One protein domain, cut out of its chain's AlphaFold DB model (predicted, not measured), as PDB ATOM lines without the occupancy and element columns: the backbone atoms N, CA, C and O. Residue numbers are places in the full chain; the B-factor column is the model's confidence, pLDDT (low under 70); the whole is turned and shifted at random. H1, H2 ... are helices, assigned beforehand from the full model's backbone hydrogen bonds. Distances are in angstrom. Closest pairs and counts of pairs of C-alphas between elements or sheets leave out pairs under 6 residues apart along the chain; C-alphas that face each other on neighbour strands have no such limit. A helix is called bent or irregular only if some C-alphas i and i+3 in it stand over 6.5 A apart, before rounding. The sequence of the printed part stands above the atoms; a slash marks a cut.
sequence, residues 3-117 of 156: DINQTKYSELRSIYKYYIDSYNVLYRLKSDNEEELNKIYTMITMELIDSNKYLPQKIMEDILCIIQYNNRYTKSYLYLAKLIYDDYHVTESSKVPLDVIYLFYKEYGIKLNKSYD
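What this domain is: This is residues 3 to 117 of the 156 residues of an uncharacterized protein of Trichomonas vaginalis (UniProt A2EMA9). A compact body of five helices has a sixth, H1, sticking out from it as an arm: residues 3 to 17 stand free, and this arm makes much of the length. In the body, H4 and H5 run side by side in opposite ways; the H2-H3 hairpin packs on one side of this pair, and H6 crosses it on the other. The printed part has 115 residues with six named helices, H1 to H6 in order along the chain, and no named strand: the class is all helix. It is compact, with a radius of gyration of the C-alphas of 15.4 A, yet elongated, spanning 55 by 30 by 25 A.

Where its parts are: H5, residues 71 to 88, is 25.0 A long; it is irregular, with C-alphas 72 and 75 8.2 A apart. H3, residues 34 to 51, also has 18 residues, measures 23.8 A and has a kink of 25 degrees near residue 45. H4 is residues 56 to 69, 21.1 A long. H1, residues 3 to 15, begins at C-alpha 3 (17.047, -39.168, 44.834) and is 18.8 A long. H2 is residues 17 to 27, 15.2 A. H6, residues 98 to 108, is 15.4 A and ends at C-alpha 108 (62.943, -16.646, 52.320).

How they stand to each other: H4 is the hub, touching H2, H5 and H6. H4 and H5 form a helical hairpin at a shallow tilt of 7 degrees, opposite ways; their closest C-alphas, of Met 60 and Ala 81, are 5.2 A apart. H5 touches H3 at a steep tilt of 52 degrees, the same way, with C-alphas 41 and 80 closest at 6.3 A. H2 and H3 form another helical hairpin, at a shallow tilt of 31 degrees; the closest C-alphas, of Ser 22 and Ile 44, are 6.1 A apart. H2 and H4 only just touch, with 3 pairs of C-alphas within 8 A, Tyr 27 and Ile 66 closest at 6.8 A. H6 touches H4 about perpendicular, at 73 degrees, with C-alphas 64 and 100 closest at 6.7 A. H1 is close to H2 but not clearly touching, and apart from H3, H4, H5 and H6. Each O i to N i+4 pair is within hydrogen-bond range in H1, H2 and H6; H3 has 12 of 14, H4 7 of 10 and H5 12 of 14.

The domain as a whole: The C-alphas of Asp 3 and Asp 117, the two farthest apart, are 55.3 A from each other. Without residues 3 to 17 the body spans 38 by 28 by 21 A. The printed part has no cut and no long link. The mean pLDDT of the printed part is 92.0, and residues 3 to 5 are under 70.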
ATOM      1  N   ASP A   3      16.317 -39.071  46.118       60.53
ATOM      2  CA  ASP A   3      17.047 -39.168  44.834       60.53
ATOM      3  C   ASP A   3      17.384 -37.813  44.191       60.53
ATOM      4  O   ASP A   3      18.476 -37.617  43.668       60.53
ATOM      5  N   ILE A   4      16.486 -36.824  44.287       61.44
ATOM      6  CA  ILE A   4      16.685 -35.492  43.677       61.44
ATOM      7  C   ILE A   4      17.891 -34.763  44.295       61.44
ATOM      8  O   ILE A   4      18.597 -34.027  43.603       61.44
ATOM      9  N   ASN A   5      18.147 -34.973  45.589       66.94
ATOM     10  CA  ASN A   5      19.275 -34.351  46.283       66.94
ATOM     11  C   ASN A   5      20.611 -35.005  45.904       66.94
ATOM     12  O   ASN A   5      21.615 -34.305  45.781       66.94
ATOM     13  N   GLN A   6      20.622 -36.318  45.654       73.00
ATOM     14  CA  GLN A   6      21.824 -37.038  45.231       73.00
ATOM     15  C   GLN A   6      22.240 -36.667  43.799       73.00
ATOM     16  O   GLN A   6      23.433 -36.489  43.531       73.00
ATOM     17  N   THR A   7      21.273 -36.469  42.897       84.56
ATOM     18  CA  THR A   7      21.542 -36.042  41.515       84.56
ATOM     19  C   THR A   7      22.136 -34.635  41.466       84.56
ATOM     20  O   THR A   7      23.206 -34.449  40.892       84.56
ATOM     21  N   LYS A   8      21.533 -33.663  42.170       89.81
ATOM     22  CA  LYS A   8      22.046 -32.280  42.230       89.81
ATOM     23  C   LYS A   8      23.445 -32.186  42.838       89.81
ATOM     24  O   LYS A   8      24.278 -31.425  42.352       89.81
ATOM     25  N   TYR A   9      23.720 -32.962  43.890       88.69
ATOM     26  CA  TYR A   9      25.059 -33.031  44.476       88.69
ATOM     27  C   TYR A   9      26.087 -33.564  43.472       88.69
ATOM     28  O   TYR A   9      27.171 -33.002  43.337       88.69
ATOM     29  N   SER A  10      25.744 -34.637  42.756       90.81
ATOM     30  CA  SER A  10      26.641 -35.271  41.786       90.81
ATOM     31  C   SER A  10      26.949 -34.342  40.609       90.81
ATOM     32  O   SER A  10      28.103 -34.243  40.195       90.81
ATOM     33  N   GLU A  11      25.943 -33.611  40.126       93.88
ATOM     34  CA  GLU A  11      26.102 -32.570  39.105       93.88
ATOM     35  C   GLU A  11      27.028 -31.448  39.587       93.88
ATOM     36  O   GLU A  11      28.030 -31.156  38.931       93.88
ATOM     37  N   LEU A  12      26.761 -30.870  40.765       92.31
ATOM     38  CA  LEU A  12      27.582 -29.791  41.321       92.31
ATOM     39  C   LEU A  12      29.031 -30.241  41.557       92.31
ATOM     40  O   LEU A  12      29.971 -29.535  41.194       92.31
ATOM     41  N   ARG A  13      29.223 -31.441  42.115       92.69
ATOM     42  CA  ARG A  13      30.550 -32.030  42.330       92.69
ATOM     43  C   ARG A  13      31.303 -32.239  41.020       92.69
ATOM     44  O   ARG A  13      32.517 -32.085  41.007       92.69
ATOM     45  N   SER A  14      30.604 -32.595  39.944       93.44
ATOM     46  CA  SER A  14      31.209 -32.746  38.619       93.44
ATOM     47  C   SER A  14      31.684 -31.399  38.066       93.44
ATOM     48  O   SER A  14      32.821 -31.295  37.611       93.44
ATOM     49  N   ILE A  15      30.865 -30.345  38.189       93.69
ATOM     50  CA  ILE A  15      31.211 -28.983  37.741       93.69
ATOM     51  C   ILE A  15      32.449 -28.453  38.479       93.69
ATOM     52  O   ILE A  15      33.334 -27.872  37.858       93.69
ATOM     53  N   TYR A  16      32.542 -28.693  39.789       93.25
ATOM     54  CA  TYR A  16      33.668 -28.252  40.622       93.25
ATOM     55  C   TYR A  16      34.742 -29.324  40.825       93.25
ATOM     56  O   TYR A  16      35.565 -29.211  41.735       93.25
ATOM     57  N   LYS A  17      34.762 -30.369  39.991       94.31
ATOM     58  CA  LYS A  17      35.705 -31.483  40.133       94.31
ATOM     59  C   LYS A  17      37.155 -31.000  40.149       94.31
ATOM     60  O   LYS A  17      37.906 -31.431  41.014       94.31
ATOM     61  N   TYR A  18      37.511 -30.073  39.258       92.44
ATOM     62  CA  TYR A  18      38.857 -29.500  39.171       92.44
ATOM     63  C   TYR A  18      39.297 -28.863  40.502       92.44
ATOM     64  O   TYR A  18      40.398 -29.118  40.986       92.44
ATOM     65  N   TYR A  19      38.408 -28.095  41.142       94.06
ATOM     66  CA  TYR A  19      38.668 -27.425  42.414       94.06
ATOM     67  C   TYR A  19      38.812 -28.454  43.536       94.06
ATOM     68  O   TYR A  19      39.795 -28.456  44.271       94.06
ATOM     69  N   ILE A  20      37.851 -29.376  43.631       95.31
ATOM     70  CA  ILE A  20      37.827 -30.408  44.671       95.31
ATOM     71  C   ILE A  20      39.071 -31.295  44.576       95.31
ATOM     72  O   ILE A  20      39.707 -31.567  45.591       95.31
ATOM     73  N   ASP A  21      39.433 -31.739  43.375       96.25
ATOM     74  CA  ASP A  21      40.590 -32.605  43.167       96.25
ATOM     75  C   ASP A  21      41.904 -31.857  43.440       96.25
ATOM     76  O   ASP A  21      42.773 -32.409  44.114       96.25
ATOM     77  N   SER A  22      42.015 -30.586  43.034       96.50
ATOM     78  CA  SER A  22      43.201 -29.763  43.310       96.50
ATOM     79  C   SER A  22      43.437 -29.569  44.808       96.50
ATOM     80  O   SER A  22      44.537 -29.817  45.305       96.50
ATOM     81  N   TYR A  23      42.397 -29.203  45.560       96.38
ATOM     82  CA  TYR A  23      42.522 -29.043  47.010       96.38
ATOM     83  C   TYR A  23      42.684 -30.386  47.724       96.38
ATOM     84  O   TYR A  23      43.407 -30.461  48.712       96.38
ATOM     85  N   ASN A  24      42.095 -31.474  47.217       97.00
ATOM     86  CA  ASN A  24      42.360 -32.809  47.757       97.00
ATOM     87  C   ASN A  24      43.841 -33.185  47.651       97.00
ATOM     88  O   ASN A  24      44.359 -33.804  48.577       97.00
ATOM     89  N   VAL A  25      44.511 -32.833  46.548       97.12
ATOM     90  CA  VAL A  25      45.958 -33.047  46.393       97.12
ATOM     91  C   VAL A  25      46.731 -32.213  47.410       97.12
ATOM     92  O   VAL A  25      47.558 -32.773  48.125       97.12
ATOM     93  N   LEU A  26      46.410 -30.922  47.544       97.25
ATOM     94  CA  LEU A  26      47.054 -30.037  48.519       97.25
ATOM     95  C   LEU A  26      46.900 -30.540  49.960       97.25
ATOM     96  O   LEU A  26      47.895 -30.753  50.641       97.25
ATOM     97  N   TYR A  27      45.676 -30.817  50.416       95.94
ATOM     98  CA  TYR A  27      45.427 -31.288  51.784       95.94
ATOM     99  C   TYR A  27      46.016 -32.675  52.074       95.94
ATOM    100  O   TYR A  27      46.221 -33.027  53.236       95.94
ATOM    101  N   ARG A  28      46.272 -33.486  51.043       95.69
ATOM    102  CA  ARG A  28      46.852 -34.832  51.177       95.69
ATOM    103  C   ARG A  28      48.335 -34.883  50.829       95.69
ATOM    104  O   ARG A  28      48.871 -35.990  50.750       95.69
ATOM    105  N   LEU A  29      48.986 -33.737  50.633       96.81
ATOM    106  CA  LEU A  29      50.415 -33.665  50.365       96.81
ATOM    107  C   LEU A  29      51.188 -34.387  51.472       96.81
ATOM    108  O   LEU A  29      50.948 -34.170  52.664       96.81
ATOM    109  N   LYS A  30      52.087 -35.283  51.052       94.81
ATOM    110  CA  LYS A  30      52.888 -36.127  51.944       94.81
ATOM    111  C   LYS A  30      54.358 -36.251  51.534       94.81
ATOM    112  O   LYS A  30      55.019 -37.223  51.906       94.81
ATOM    113  N   SER A  31      54.859 -35.290  50.770       93.94
ATOM    114  CA  SER A  31      56.184 -35.353  50.165       93.94
ATOM    115  C   SER A  31      56.895 -34.017  50.255       93.94
ATOM    116  O   SER A  31      56.255 -32.991  50.057       93.94
ATOM    117  N   ASP A  32      58.204 -34.081  50.503       93.88
ATOM    118  CA  ASP A  32      59.150 -32.963  50.402       93.88
ATOM    119  C   ASP A  32      60.037 -33.073  49.149       93.88
ATOM    120  O   ASP A  32      61.031 -32.366  49.007       93.88
ATOM    121  N   ASN A  33      59.711 -33.989  48.230       96.88
ATOM    122  CA  ASN A  33      60.451 -34.152  46.988       96.88
ATOM    123  C   ASN A  33      60.102 -33.029  45.999       96.88
ATOM    124  O   ASN A  33      58.968 -32.940  45.531       96.88
ATOM    125  N   GLU A  34      61.089 -32.215  45.625       96.38
ATOM    126  CA  GLU A  34      60.894 -31.074  44.718       96.38
ATOM    127  C   GLU A  34      60.285 -31.460  43.360       96.38
ATOM    128  O   GLU A  34      59.477 -30.709  42.821       96.38
ATOM    129  N   GLU A  35      60.610 -32.629  42.799       97.12
ATOM    130  CA  GLU A  35      60.033 -33.077  41.525       97.12
ATOM    131  C   GLU A  35      58.524 -33.333  41.655       97.12
ATOM    132  O   GLU A  35      57.739 -32.938  40.788       97.12
ATOM    133  N   GLU A  36      58.096 -33.966  42.750       97.62
ATOM    134  CA  GLU A  36      56.677 -34.162  43.056       97.62
ATOM    135  C   GLU A  36      55.972 -32.833  43.341       97.62
ATOM    136  O   GLU A  36      54.873 -32.603  42.828       97.62
ATOM    137  N   LEU A  37      56.612 -31.927  44.082       98.38
ATOM    138  CA  LEU A  37      56.073 -30.591  44.344       98.38
ATOM    139  C   LEU A  37      55.908 -29.785  43.056       98.38
ATOM    140  O   LEU A  37      54.866 -29.168  42.861       98.38
ATOM    141  N   ASN A  38      56.865 -29.850  42.132       98.19
ATOM    142  CA  ASN A  38      56.769 -29.178  40.835       98.19
ATOM    143  C   ASN A  38      55.623 -29.739  39.972       98.19
ATOM    144  O   ASN A  38      54.955 -28.984  39.259       98.19
ATOM    145  N   LYS A  39      55.331 -31.046  40.067       97.88
ATOM    146  CA  LYS A  39      54.150 -31.651  39.417       97.88
ATOM    147  C   LYS A  39      52.851 -31.127  40.026       97.88
ATOM    148  O   LYS A  39      51.932 -30.779  39.285       97.88
ATOM    149  N   ILE A  40      52.781 -31.039  41.354       98.00
ATOM    150  CA  ILE A  40      51.623 -30.487  42.071       98.00
ATOM    151  C   ILE A  40      51.427 -29.009  41.717       98.00
ATOM    152  O   ILE A  40      50.314 -28.614  41.380       98.00
ATOM    153  N   TYR A  41      52.502 -28.220  41.721       98.12
ATOM    154  CA  TYR A  41      52.499 -26.819  41.308       98.12
ATOM    155  C   TYR A  41      51.917 -26.652  39.902       98.12
ATOM    156  O   TYR A  41      50.929 -25.944  39.734       98.12
ATOM    157  N   THR A  42      52.463 -27.379  38.923       97.88
ATOM    158  CA  THR A  42      52.002 -27.337  37.525       97.88
ATOM    159  C   THR A  42      50.520 -27.694  37.405       97.88
ATOM    160  O   THR A  42      49.780 -27.055  36.663       97.88
ATOM    161  N   MET A  43      50.060 -28.709  38.146       96.38
ATOM    162  CA  MET A  43      48.649 -29.093  38.155       96.38
ATOM    163  C   MET A  43      47.767 -27.963  38.704       96.38
ATOM    164  O   MET A  43      46.751 -27.627  38.101       96.38
ATOM    165  N   ILE A  44      48.155 -27.363  39.832       96.31
ATOM    166  CA  ILE A  44      47.404 -26.291  40.495       96.31
ATOM    167  C   ILE A  44      47.309 -25.053  39.608       96.31
ATOM    168  O   ILE A  44      46.221 -24.493  39.466       96.31
ATOM    169  N   THR A  45      48.420 -24.612  39.019       96.00
ATOM    170  CA  THR A  45      48.433 -23.417  38.170       96.00
ATOM    171  C   THR A  45      47.609 -23.638  36.908       96.00
ATOM    172  O   THR A  45      46.738 -22.822  36.608       96.00
ATOM    173  N   MET A  46      47.769 -24.784  36.245       96.31
ATOM    174  CA  MET A  46      47.008 -25.128  35.043       96.31
ATOM    175  C   MET A  46      45.494 -25.206  35.309       96.31
ATOM    176  O   MET A  46      44.694 -24.630  34.562       96.31
ATOM    177  N   GLU A  47      45.078 -25.906  36.366       95.31
ATOM    178  CA  GLU A  47      43.661 -26.122  36.677       95.31
ATOM    179  C   GLU A  47      43.015 -24.869  37.277       95.31
ATOM    180  O   GLU A  47      41.959 -24.428  36.818       95.31
ATOM    181  N   LEU A  48      43.622 -24.257  38.296       95.81
ATOM    182  CA  LEU A  48      42.987 -23.168  39.042       95.81
ATOM    183  C   LEU A  48      43.244 -21.801  38.408       95.81
ATOM    184  O   LEU A  48      42.311 -21.010  38.264       95.81
ATOM    185  N   ILE A  49      44.474 -21.504  37.998       94.69
ATOM    186  CA  ILE A  49      44.842 -20.161  37.533       94.69
ATOM    187  C   ILE A  49      44.599 -20.032  36.029       94.69
ATOM    188  O   ILE A  49      43.848 -19.158  35.592       94.69
ATOM    189  N   ASP A  50      45.166 -20.923  35.223       93.44
ATOM    190  CA  ASP A  50      45.135 -20.785  33.770       93.44
ATOM    191  C   ASP A  50      43.756 -21.109  33.200       93.44
ATOM    192  O   ASP A  50      43.225 -20.325  32.404       93.44
ATOM    193  N   SER A  51      43.150 -22.218  33.632       91.81
ATOM    194  CA  SER A  51      41.853 -22.674  33.115       91.81
ATOM    195  C   SER A  51      40.675 -21.962  33.776       91.81
ATOM    196  O   SER A  51      39.781 -21.477  33.082       91.81
ATOM    197  N   ASN A  52      40.678 -21.854  35.108       90.69
ATOM    198  CA  ASN A  52      39.536 -21.334  35.868       90.69
ATOM    199  C   ASN A  52      39.708 -19.891  36.372       90.69
ATOM    200  O   ASN A  52      38.801 -19.358  37.010       90.69
ATOM    201  N   LYS A  53      40.829 -19.233  36.041       91.81
ATOM    202  CA  LYS A  53      41.076 -17.799  36.284       91.81
ATOM    203  C   LYS A  53      40.967 -17.381  37.754       91.81
ATOM    204  O   LYS A  53      40.619 -16.235  38.046       91.81
ATOM    205  N   TYR A  54      41.296 -18.282  38.680       93.50
ATOM    206  CA  TYR A  54      41.471 -17.913  40.083       93.50
ATOM    207  C   TYR A  54      42.670 -16.974  40.229       93.50
ATOM    208  O   TYR A  54      43.674 -17.095  39.529       93.50
ATOM    209  N   LEU A  55      42.566 -16.031  41.165       95.00
ATOM    210  CA  LEU A  55      43.649 -15.094  41.446       95.00
ATOM    211  C   LEU A  55      44.839 -15.850  42.064       95.00
ATOM    212  O   LEU A  55      44.640 -16.496  43.097       95.00
ATOM    213  N   PRO A  56      46.068 -15.717  41.524       96.19
ATOM    214  CA  PRO A  56      47.259 -16.359  42.087       96.19
ATOM    215  C   PRO A  56      47.453 -16.047  43.573       96.19
ATOM    216  O   PRO A  56      47.741 -16.939  44.365       96.19
ATOM    217  N   GLN A  57      47.171 -14.801  43.975       95.56
ATOM    218  CA  GLN A  57      47.188 -14.382  45.376       95.56
ATOM    219  C   GLN A  57      46.284 -15.250  46.257       95.56
ATOM    220  O   GLN A  57      46.682 -15.630  47.354       95.56
ATOM    221  N   LYS A  58      45.077 -15.581  45.784       94.56
ATOM    222  CA  LYS A  58      44.123 -16.372  46.562       94.56
ATOM    223  C   LYS A  58      44.588 -17.822  46.708       94.56
ATOM    224  O   LYS A  58      44.437 -18.392  47.782       94.56
ATOM    225  N   ILE A  59      45.187 -18.383  45.658       96.25
ATOM    226  CA  ILE A  59      45.757 -19.736  45.691       96.25
ATOM    227  C   ILE A  59      46.962 -19.793  46.634       96.25
ATOM    228  O   ILE A  59      47.056 -20.707  47.448       96.25
ATOM    229  N   MET A  60      47.844 -18.792  46.581       97.06
ATOM    230  CA  MET A  60      48.976 -18.674  47.503       97.06
ATOM    231  C   MET A  60      48.507 -18.547  48.961       97.06
ATOM    232  O   MET A  60      49.015 -19.255  49.825       97.06
ATOM    233  N   GLU A  61      47.509 -17.693  49.228       96.00
ATOM    234  CA  GLU A  61      46.871 -17.558  50.546       96.00
ATOM    235  C   GLU A  61      46.331 -18.901  51.051       96.00
ATOM    236  O   GLU A  61      46.579 -19.279  52.193       96.00
ATOM    237  N   ASP A  62      45.619 -19.634  50.199       95.88
ATOM    238  CA  ASP A  62      45.025 -20.910  50.583       95.88
ATOM    239  C   ASP A  62      46.089 -21.980  50.859       95.88
ATOM    240  O   ASP A  62      45.985 -22.677  51.866       95.88
ATOM    241  N   ILE A  63      47.139 -22.075  50.034       97.12
ATOM    242  CA  ILE A  63      48.273 -22.988  50.261       97.12
ATOM    243  C   ILE A  63      48.943 -22.701  51.606       97.12
ATOM    244  O   ILE A  63      49.203 -23.629  52.371       97.12
ATOM    245  N   LEU A  64      49.187 -21.428  51.920       96.12
ATOM    246  CA  LEU A  64      49.790 -21.035  53.192       96.12
ATOM    247  C   LEU A  64      48.878 -21.388  54.377       96.12
ATOM    248  O   LEU A  64      49.342 -21.952  55.364       96.12
ATOM    249  N   CYS A  65      47.570 -21.158  54.273       94.75
ATOM    250  CA  CYS A  65      46.618 -21.532  55.324       94.75
ATOM    251  C   CYS A  65      46.534 -23.052  55.576       94.75
ATOM    252  O   CYS A  65      46.171 -23.465  56.677       94.75
ATOM    253  N   ILE A  66      46.888 -23.905  54.605       95.94
ATOM    254  CA  ILE A  66      46.888 -25.372  54.781       95.94
ATOM    255  C   ILE A  66      47.960 -25.835  55.779       95.94
ATOM    256  O   ILE A  66      47.766 -26.860  56.439       95.94
ATOM    257  N   ILE A  67      49.043 -25.070  55.955       93.81
ATOM    258  CA  ILE A  67      50.157 -25.400  56.862       93.81
ATOM    259  C   ILE A  67      49.662 -25.705  58.281       93.81
ATOM    260  O   ILE A  67      50.124 -26.664  58.897       93.81
ATOM    261  N   GLN A  68      48.659 -24.971  58.772       90.12
ATOM    262  CA  GLN A  68      48.101 -25.161  60.117       90.12
ATOM    263  C   GLN A  68      47.466 -26.545  60.329       90.12
ATOM    264  O   GLN A  68      47.353 -27.006  61.464       90.12
ATOM    265  N   TYR A  69      47.067 -27.226  59.253       90.44
ATOM    266  CA  TYR A  69      46.402 -28.532  59.306       90.44
ATOM    267  C   TYR A  69      47.317 -29.695  58.918       90.44
ATOM    268  O   TYR A  69      46.986 -30.849  59.191       90.44
ATOM    269  N   ASN A  70      48.447 -29.417  58.267       91.50
ATOM    270  CA  ASN A  70      49.398 -30.432  57.819       91.50
ATOM    271  C   ASN A  70      50.846 -29.948  58.008       91.50
ATOM    272  O   ASN A  70      51.652 -29.902  57.076       91.50
ATOM    273  N   ASN A  71      51.148 -29.576  59.250       88.94
ATOM    274  CA  ASN A  71      52.394 -28.934  59.666       88.94
ATOM    275  C   ASN A  71      53.664 -29.743  59.345       88.94
ATOM    276  O   ASN A  71      54.715 -29.160  59.100       88.94
ATOM    277  N   ARG A  72      53.578 -31.075  59.247       90.69
ATOM    278  CA  ARG A  72      54.697 -31.940  58.849       90.69
ATOM    279  C   ARG A  72      55.373 -31.489  57.560       90.69
ATOM    280  O   ARG A  72      56.591 -31.583  57.457       90.69
ATOM    281  N   TYR A  73      54.584 -31.008  56.605       94.25
ATOM    282  CA  TYR A  73      55.045 -30.643  55.268       94.25
ATOM    283  C   TYR A  73      55.113 -29.124  55.079       94.25
ATOM    284  O   TYR A  73      54.988 -28.634  53.960       94.25
ATOM    285  N   THR A  74      55.321 -28.361  56.162       93.94
ATOM    286  CA  THR A  74      55.431 -26.891  56.132       93.94
ATOM    287  C   THR A  74      56.379 -26.407  55.036       93.94
ATOM    288  O   THR A  74      55.979 -25.589  54.211       93.94
ATOM    289  N   LYS A  75      57.597 -26.962  54.955       94.31
ATOM    290  CA  LYS A  75      58.592 -26.582  53.935       94.31
ATOM    291  C   LYS A  75      58.069 -26.749  52.511       94.31
ATOM    292  O   LYS A  75      58.281 -25.884  51.669       94.31
ATOM    293  N   SER A  76      57.331 -27.824  52.264       97.31
ATOM    294  CA  SER A  76      56.728 -28.093  50.965       97.31
ATOM    295  C   SER A  76      55.659 -27.074  50.581       97.31
ATOM    296  O   SER A  76      55.635 -26.603  49.446       97.31
ATOM    297  N   TYR A  77      54.796 -26.676  51.518       97.88
ATOM    298  CA  TYR A  77      53.809 -25.624  51.258       97.88
ATOM    299  C   TYR A  77      54.457 -24.248  51.078       97.88
ATOM    300  O   TYR A  77      54.037 -23.499  50.197       97.88
ATOM    301  N   LEU A  78      55.494 -23.926  51.862       96.81
ATOM    302  CA  LEU A  78      56.275 -22.697  51.686       96.81
ATOM    303  C   LEU A  78      56.927 -22.656  50.298       96.81
ATOM    304  O   LEU A  78      56.830 -21.635  49.620       96.81
ATOM    305  N   TYR A  79      57.490 -23.778  49.840       98.19
ATOM    306  CA  TYR A  79      58.048 -23.921  48.494       98.19
ATOM    307  C   TYR A  79      56.991 -23.702  47.404       98.19
ATOM    308  O   TYR A  79      57.191 -22.883  46.507       98.19
ATOM    309  N   LEU A  80      55.827 -24.352  47.504       98.44
ATOM    310  CA  LEU A  80      54.723 -24.148  46.554       98.44
ATOM    311  C   LEU A  80      54.247 -22.686  46.523       98.44
ATOM    312  O   LEU A  80      54.021 -22.130  45.448       98.44
ATOM    313  N   ALA A  81      54.115 -22.046  47.686       97.56
ATOM    314  CA  ALA A  81      53.748 -20.636  47.777       97.56
ATOM    315  C   ALA A  81      54.825 -19.722  47.169       97.56
ATOM    316  O   ALA A  81      54.490 -18.745  46.500       97.56
ATOM    317  N   LYS A  82      56.109 -20.057  47.350       97.88
ATOM    318  CA  LYS A  82      57.238 -19.314  46.781       97.88
ATOM    319  C   LYS A  82      57.251 -19.364  45.256       97.88
ATOM    320  O   LYS A  82      57.476 -18.328  44.638       97.88
ATOM    321  N   LEU A  83      56.939 -20.514  44.658       98.19
ATOM    322  CA  LEU A  83      56.793 -20.628  43.204       98.19
ATOM    323  C   LEU A  83      55.695 -19.693  42.676       98.19
ATOM    324  O   LEU A  83      55.923 -18.954  41.724       98.19
ATOM    325  N   ILE A  84      54.530 -19.648  43.335       97.38
ATOM    326  CA  ILE A  84      53.444 -18.731  42.941       97.38
ATOM    327  C   ILE A  84      53.863 -17.265  43.117       97.38
ATOM    328  O   ILE A  84      53.557 -16.430  42.264       97.38
ATOM    329  N   TYR A  85      54.552 -16.946  44.214       96.75
ATOM    330  CA  TYR A  85      55.097 -15.612  44.462       96.75
ATOM    331  C   TYR A  85      56.015 -15.163  43.317       96.75
ATOM    332  O   TYR A  85      55.851 -14.052  42.809       96.75
ATOM    333  N   ASP A  86      56.944 -16.024  42.898       97.06
ATOM    334  CA  ASP A  86      57.932 -15.712  41.863       97.06
ATOM    335  C   ASP A  86      57.293 -15.581  40.481       97.06
ATOM    336  O   ASP A  86      57.482 -14.558  39.816       97.06
ATOM    337  N   ASP A  87      56.500 -16.574  40.077       97.50
ATOM    338  CA  ASP A  87      55.966 -16.678  38.716       97.50
ATOM    339  C   ASP A  87      54.827 -15.684  38.448       97.50
ATOM    340  O   ASP A  87      54.670 -15.202  37.326       97.50
ATOM    341  N   TYR A  88      54.035 -15.352  39.475       95.69
ATOM    342  CA  TYR A  88      52.879 -14.456  39.346       95.69
ATOM    343  C   TYR A  88      53.061 -13.105  40.045       95.69
ATOM    344  O   TYR A  88      52.129 -12.297  40.061       95.69
ATOM    345  N   HIS A  89      54.242 -12.842  40.610       94.50
ATOM    346  CA  HIS A  89      54.599 -11.579  41.264       94.50
ATOM    347  C   HIS A  89      53.595 -11.143  42.346       94.50
ATOM    348  O   HIS A  89      53.229  -9.968  42.455       94.50
ATOM    349  N   VAL A  90      53.118 -12.096  43.152       92.44
ATOM    350  CA  VAL A  90      52.186 -11.812  44.251       92.44
ATOM    351  C   VAL A  90      52.933 -11.068  45.354       92.44
ATOM    352  O   VAL A  90      53.818 -11.622  45.982       92.44
ATOM    353  N   THR A  91      52.587  -9.810  45.622       84.50
ATOM    354  CA  THR A  91      53.383  -8.969  46.537       84.50
ATOM    355  C   THR A  91      52.873  -8.925  47.972       84.50
ATOM    356  O   THR A  91      53.642  -8.565  48.861       84.50
ATOM    357  N   GLU A  92      51.607  -9.275  48.219       81.06
ATOM    358  CA  GLU A  92      50.985  -9.164  49.542       81.06
ATOM    359  C   GLU A  92      49.974 -10.290  49.802       81.06
ATOM    360  O   GLU A  92      49.296 -10.767  48.890       81.06
ATOM    361  N   SER A  93      49.866 -10.704  51.067       76.31
ATOM    362  CA  SER A  93      48.961 -11.759  51.527       76.31
ATOM    363  C   SER A  93      48.385 -11.395  52.900       76.31
ATOM    364  O   SER A  93      49.010 -11.599  53.938       76.31
ATOM    365  N   SER A  94      47.198 -10.782  52.910       74.50
ATOM    366  CA  SER A  94      46.602 -10.188  54.124       74.50
ATOM    367  C   SER A  94      45.717 -11.148  54.923       74.50
ATOM    368  O   SER A  94      45.337 -10.837  56.050       74.50
ATOM    369  N   LYS A  95      45.369 -12.304  54.344       85.38
ATOM    370  CA  LYS A  95      44.442 -13.282  54.939       85.38
ATOM    371  C   LYS A  95      45.133 -14.501  55.546       85.38
ATOM    372  O   LYS A  95      44.444 -15.403  56.014       85.38
ATOM    373  N   VAL A  96      46.463 -14.538  55.515       89.19
ATOM    374  CA  VAL A  96      47.250 -15.640  56.071       89.19
ATOM    375  C   VAL A  96      47.510 -15.375  57.560       89.19
ATOM    376  O   VAL A  96      47.779 -14.230  57.932       89.19
ATOM    377  N   PRO A  97      47.419 -16.403  58.420       89.19
ATOM    378  CA  PRO A  97      47.791 -16.307  59.828       89.19
ATOM    379  C   PRO A  97      49.209 -15.751  60.026       89.19
ATOM    380  O   PRO A  97      50.121 -16.047  59.250       89.19
ATOM    381  N   LEU A  98      49.399 -14.930  61.062       87.38
ATOM    382  CA  LEU A  98      50.655 -14.209  61.308       87.38
ATOM    383  C   LEU A  98      51.844 -15.162  61.499       87.38
ATOM    384  O   LEU A  98      52.923 -14.923  60.964       87.38
ATOM    385  N   ASP A  99      51.610 -16.252  62.219       85.62
ATOM    386  CA  ASP A  99      52.498 -17.391  62.430       85.62
ATOM    387  C   ASP A  99      53.017 -17.966  61.104       85.62
ATOM    388  O   ASP A  99      54.223 -18.139  60.929       85.62
ATOM    389  N   VAL A 100      52.140 -18.168  60.119       89.94
ATOM    390  CA  VAL A 100      52.528 -18.689  58.801       89.94
ATOM    391  C   VAL A 100      53.271 -17.643  57.965       89.94
ATOM    392  O   VAL A 100      54.255 -17.971  57.298       89.94
ATOM    393  N   ILE A 101      52.845 -16.377  58.007       90.56
ATOM    394  CA  ILE A 101      53.567 -15.289  57.327       90.56
ATOM    395  C   ILE A 101      54.992 -15.173  57.883       90.56
ATOM    396  O   ILE A 101      55.938 -15.002  57.113       90.56
ATOM    397  N   TYR A 102      55.151 -15.301  59.201       88.62
ATOM    398  CA  TYR A 102      56.456 -15.294  59.850       88.62
ATOM    399  C   TYR A 102      57.330 -16.466  59.389       88.62
ATOM    400  O   TYR A 102      58.500 -16.251  59.079       88.62
ATOM    401  N   LEU A 103      56.778 -17.679  59.258       90.19
ATOM    402  CA  LEU A 103      57.515 -18.829  58.714       90.19
ATOM    403  C   LEU A 103      58.022 -18.569  57.289       90.19
ATOM    404  O   LEU A 103      59.182 -18.847  56.990       90.19
ATOM    405  N   PHE A 104      57.193 -17.977  56.425       92.62
ATOM    406  CA  PHE A 104      57.607 -17.614  55.066       92.62
ATOM    407  C   PHE A 104      58.718 -16.553  55.059       92.62
ATOM    408  O   PHE A 104      59.680 -16.656  54.294       92.62
ATOM    409  N   TYR A 105      58.616 -15.551  55.939       91.38
ATOM    410  CA  TYR A 105      59.665 -14.551  56.130       91.38
ATOM    411  C   TYR A 105      60.968 -15.179  56.638       91.38
ATOM    412  O   TYR A 105      62.029 -14.864  56.105       91.38
ATOM    413  N   LYS A 106      60.909 -16.089  57.614       89.19
ATOM    414  CA  LYS A 106      62.087 -16.775  58.160       89.19
ATOM    415  C   LYS A 106      62.797 -17.628  57.104       89.19
ATOM    416  O   LYS A 106      64.023 -17.632  57.063       89.19
ATOM    417  N   GLU A 107      62.040 -18.314  56.248       93.19
ATOM    418  CA  GLU A 107      62.589 -19.194  55.208       93.19
ATOM    419  C   GLU A 107      63.207 -18.408  54.035       93.19
ATOM    420  O   GLU A 107      64.286 -18.758  53.560       93.19
ATOM    421  N   TYR A 108      62.553 -17.336  53.565       94.19
ATOM    422  CA  TYR A 108      62.943 -16.646  52.320       94.19
ATOM    423  C   TYR A 108      63.379 -15.184  52.478       94.19
ATOM    424  O   TYR A 108      63.799 -14.564  51.502       94.19
ATOM    425  N   GLY A 109      63.250 -14.589  53.665       91.56
ATOM    426  CA  GLY A 109      63.510 -13.165  53.907       91.56
ATOM    427  C   GLY A 109      62.464 -12.215  53.306       91.56
ATOM    428  O   GLY A 109      62.710 -11.014  53.204       91.56
ATOM    429  N   ILE A 110      61.299 -12.727  52.893       91.88
ATOM    430  CA  ILE A 110      60.263 -11.965  52.175       91.88
ATOM    431  C   ILE A 110      59.108 -11.606  53.113       91.88
ATOM    432  O   ILE A 110      58.463 -12.478  53.692       91.88
ATOM    433  N   LYS A 111      58.790 -10.310  53.211       90.19
ATOM    434  CA  LYS A 111      57.642  -9.811  53.983       90.19
ATOM    435  C   LYS A 111      56.374  -9.819  53.117       90.19
ATOM    436  O   LYS A 111      56.152  -8.886  52.349       90.19
ATOM    437  N   LEU A 112      55.529 -10.846  53.267       89.62
ATOM    438  CA  LEU A 112      54.214 -10.925  52.595       89.62
ATOM    439  C   LEU A 112      53.162  -9.987  53.205       89.62
ATOM    440  O   LEU A 112      52.116  -9.744  52.603       89.62
ATOM    441  N   ASN A 113      53.430  -9.453  54.394       84.19
ATOM    442  CA  ASN A 113      52.624  -8.414  55.004       84.19
ATOM    443  C   ASN A 113      53.538  -7.328  55.581       84.19
ATOM    444  O   ASN A 113      54.393  -7.605  56.416       84.19
ATOM    445  N   LYS A 114      53.356  -6.092  55.112       81.00
ATOM    446  CA  LYS A 114      54.165  -4.931  55.503       81.00
ATOM    447  C   LYS A 114      53.691  -4.272  56.799       81.00
ATOM    448  O   LYS A 114      54.379  -3.387  57.293       81.00
ATOM    449  N   SER A 115      52.525  -4.652  57.327       80.31
ATOM    450  CA  SER A 115      51.971  -4.042  58.541       80.31
ATOM    451  C   SER A 115      52.642  -4.514  59.827       80.31
ATOM    452  O   SER A 115      52.432  -3.896  60.863       80.31
ATOM    453  N   TYR A 116      53.390  -5.617  59.778       74.75
ATOM    454  CA  TYR A 116      54.016  -6.218  60.950       74.75
ATOM    455  C   TYR A 116      55.525  -6.030  60.915       74.75
ATOM    456  O   TYR A 116      56.167  -6.237  59.879       74.75
ATOM    457  N   ASP A 117      56.083  -5.677  62.069       78.44
ATOM    458  CA  ASP A 117      57.516  -5.759  62.281       78.44
ATOM    459  C   ASP A 117      57.877  -7.156  62.794       78.44
ATOM    460  O   ASP A 117      57.589  -7.521  63.932       78.44
TER     461      ASP A 117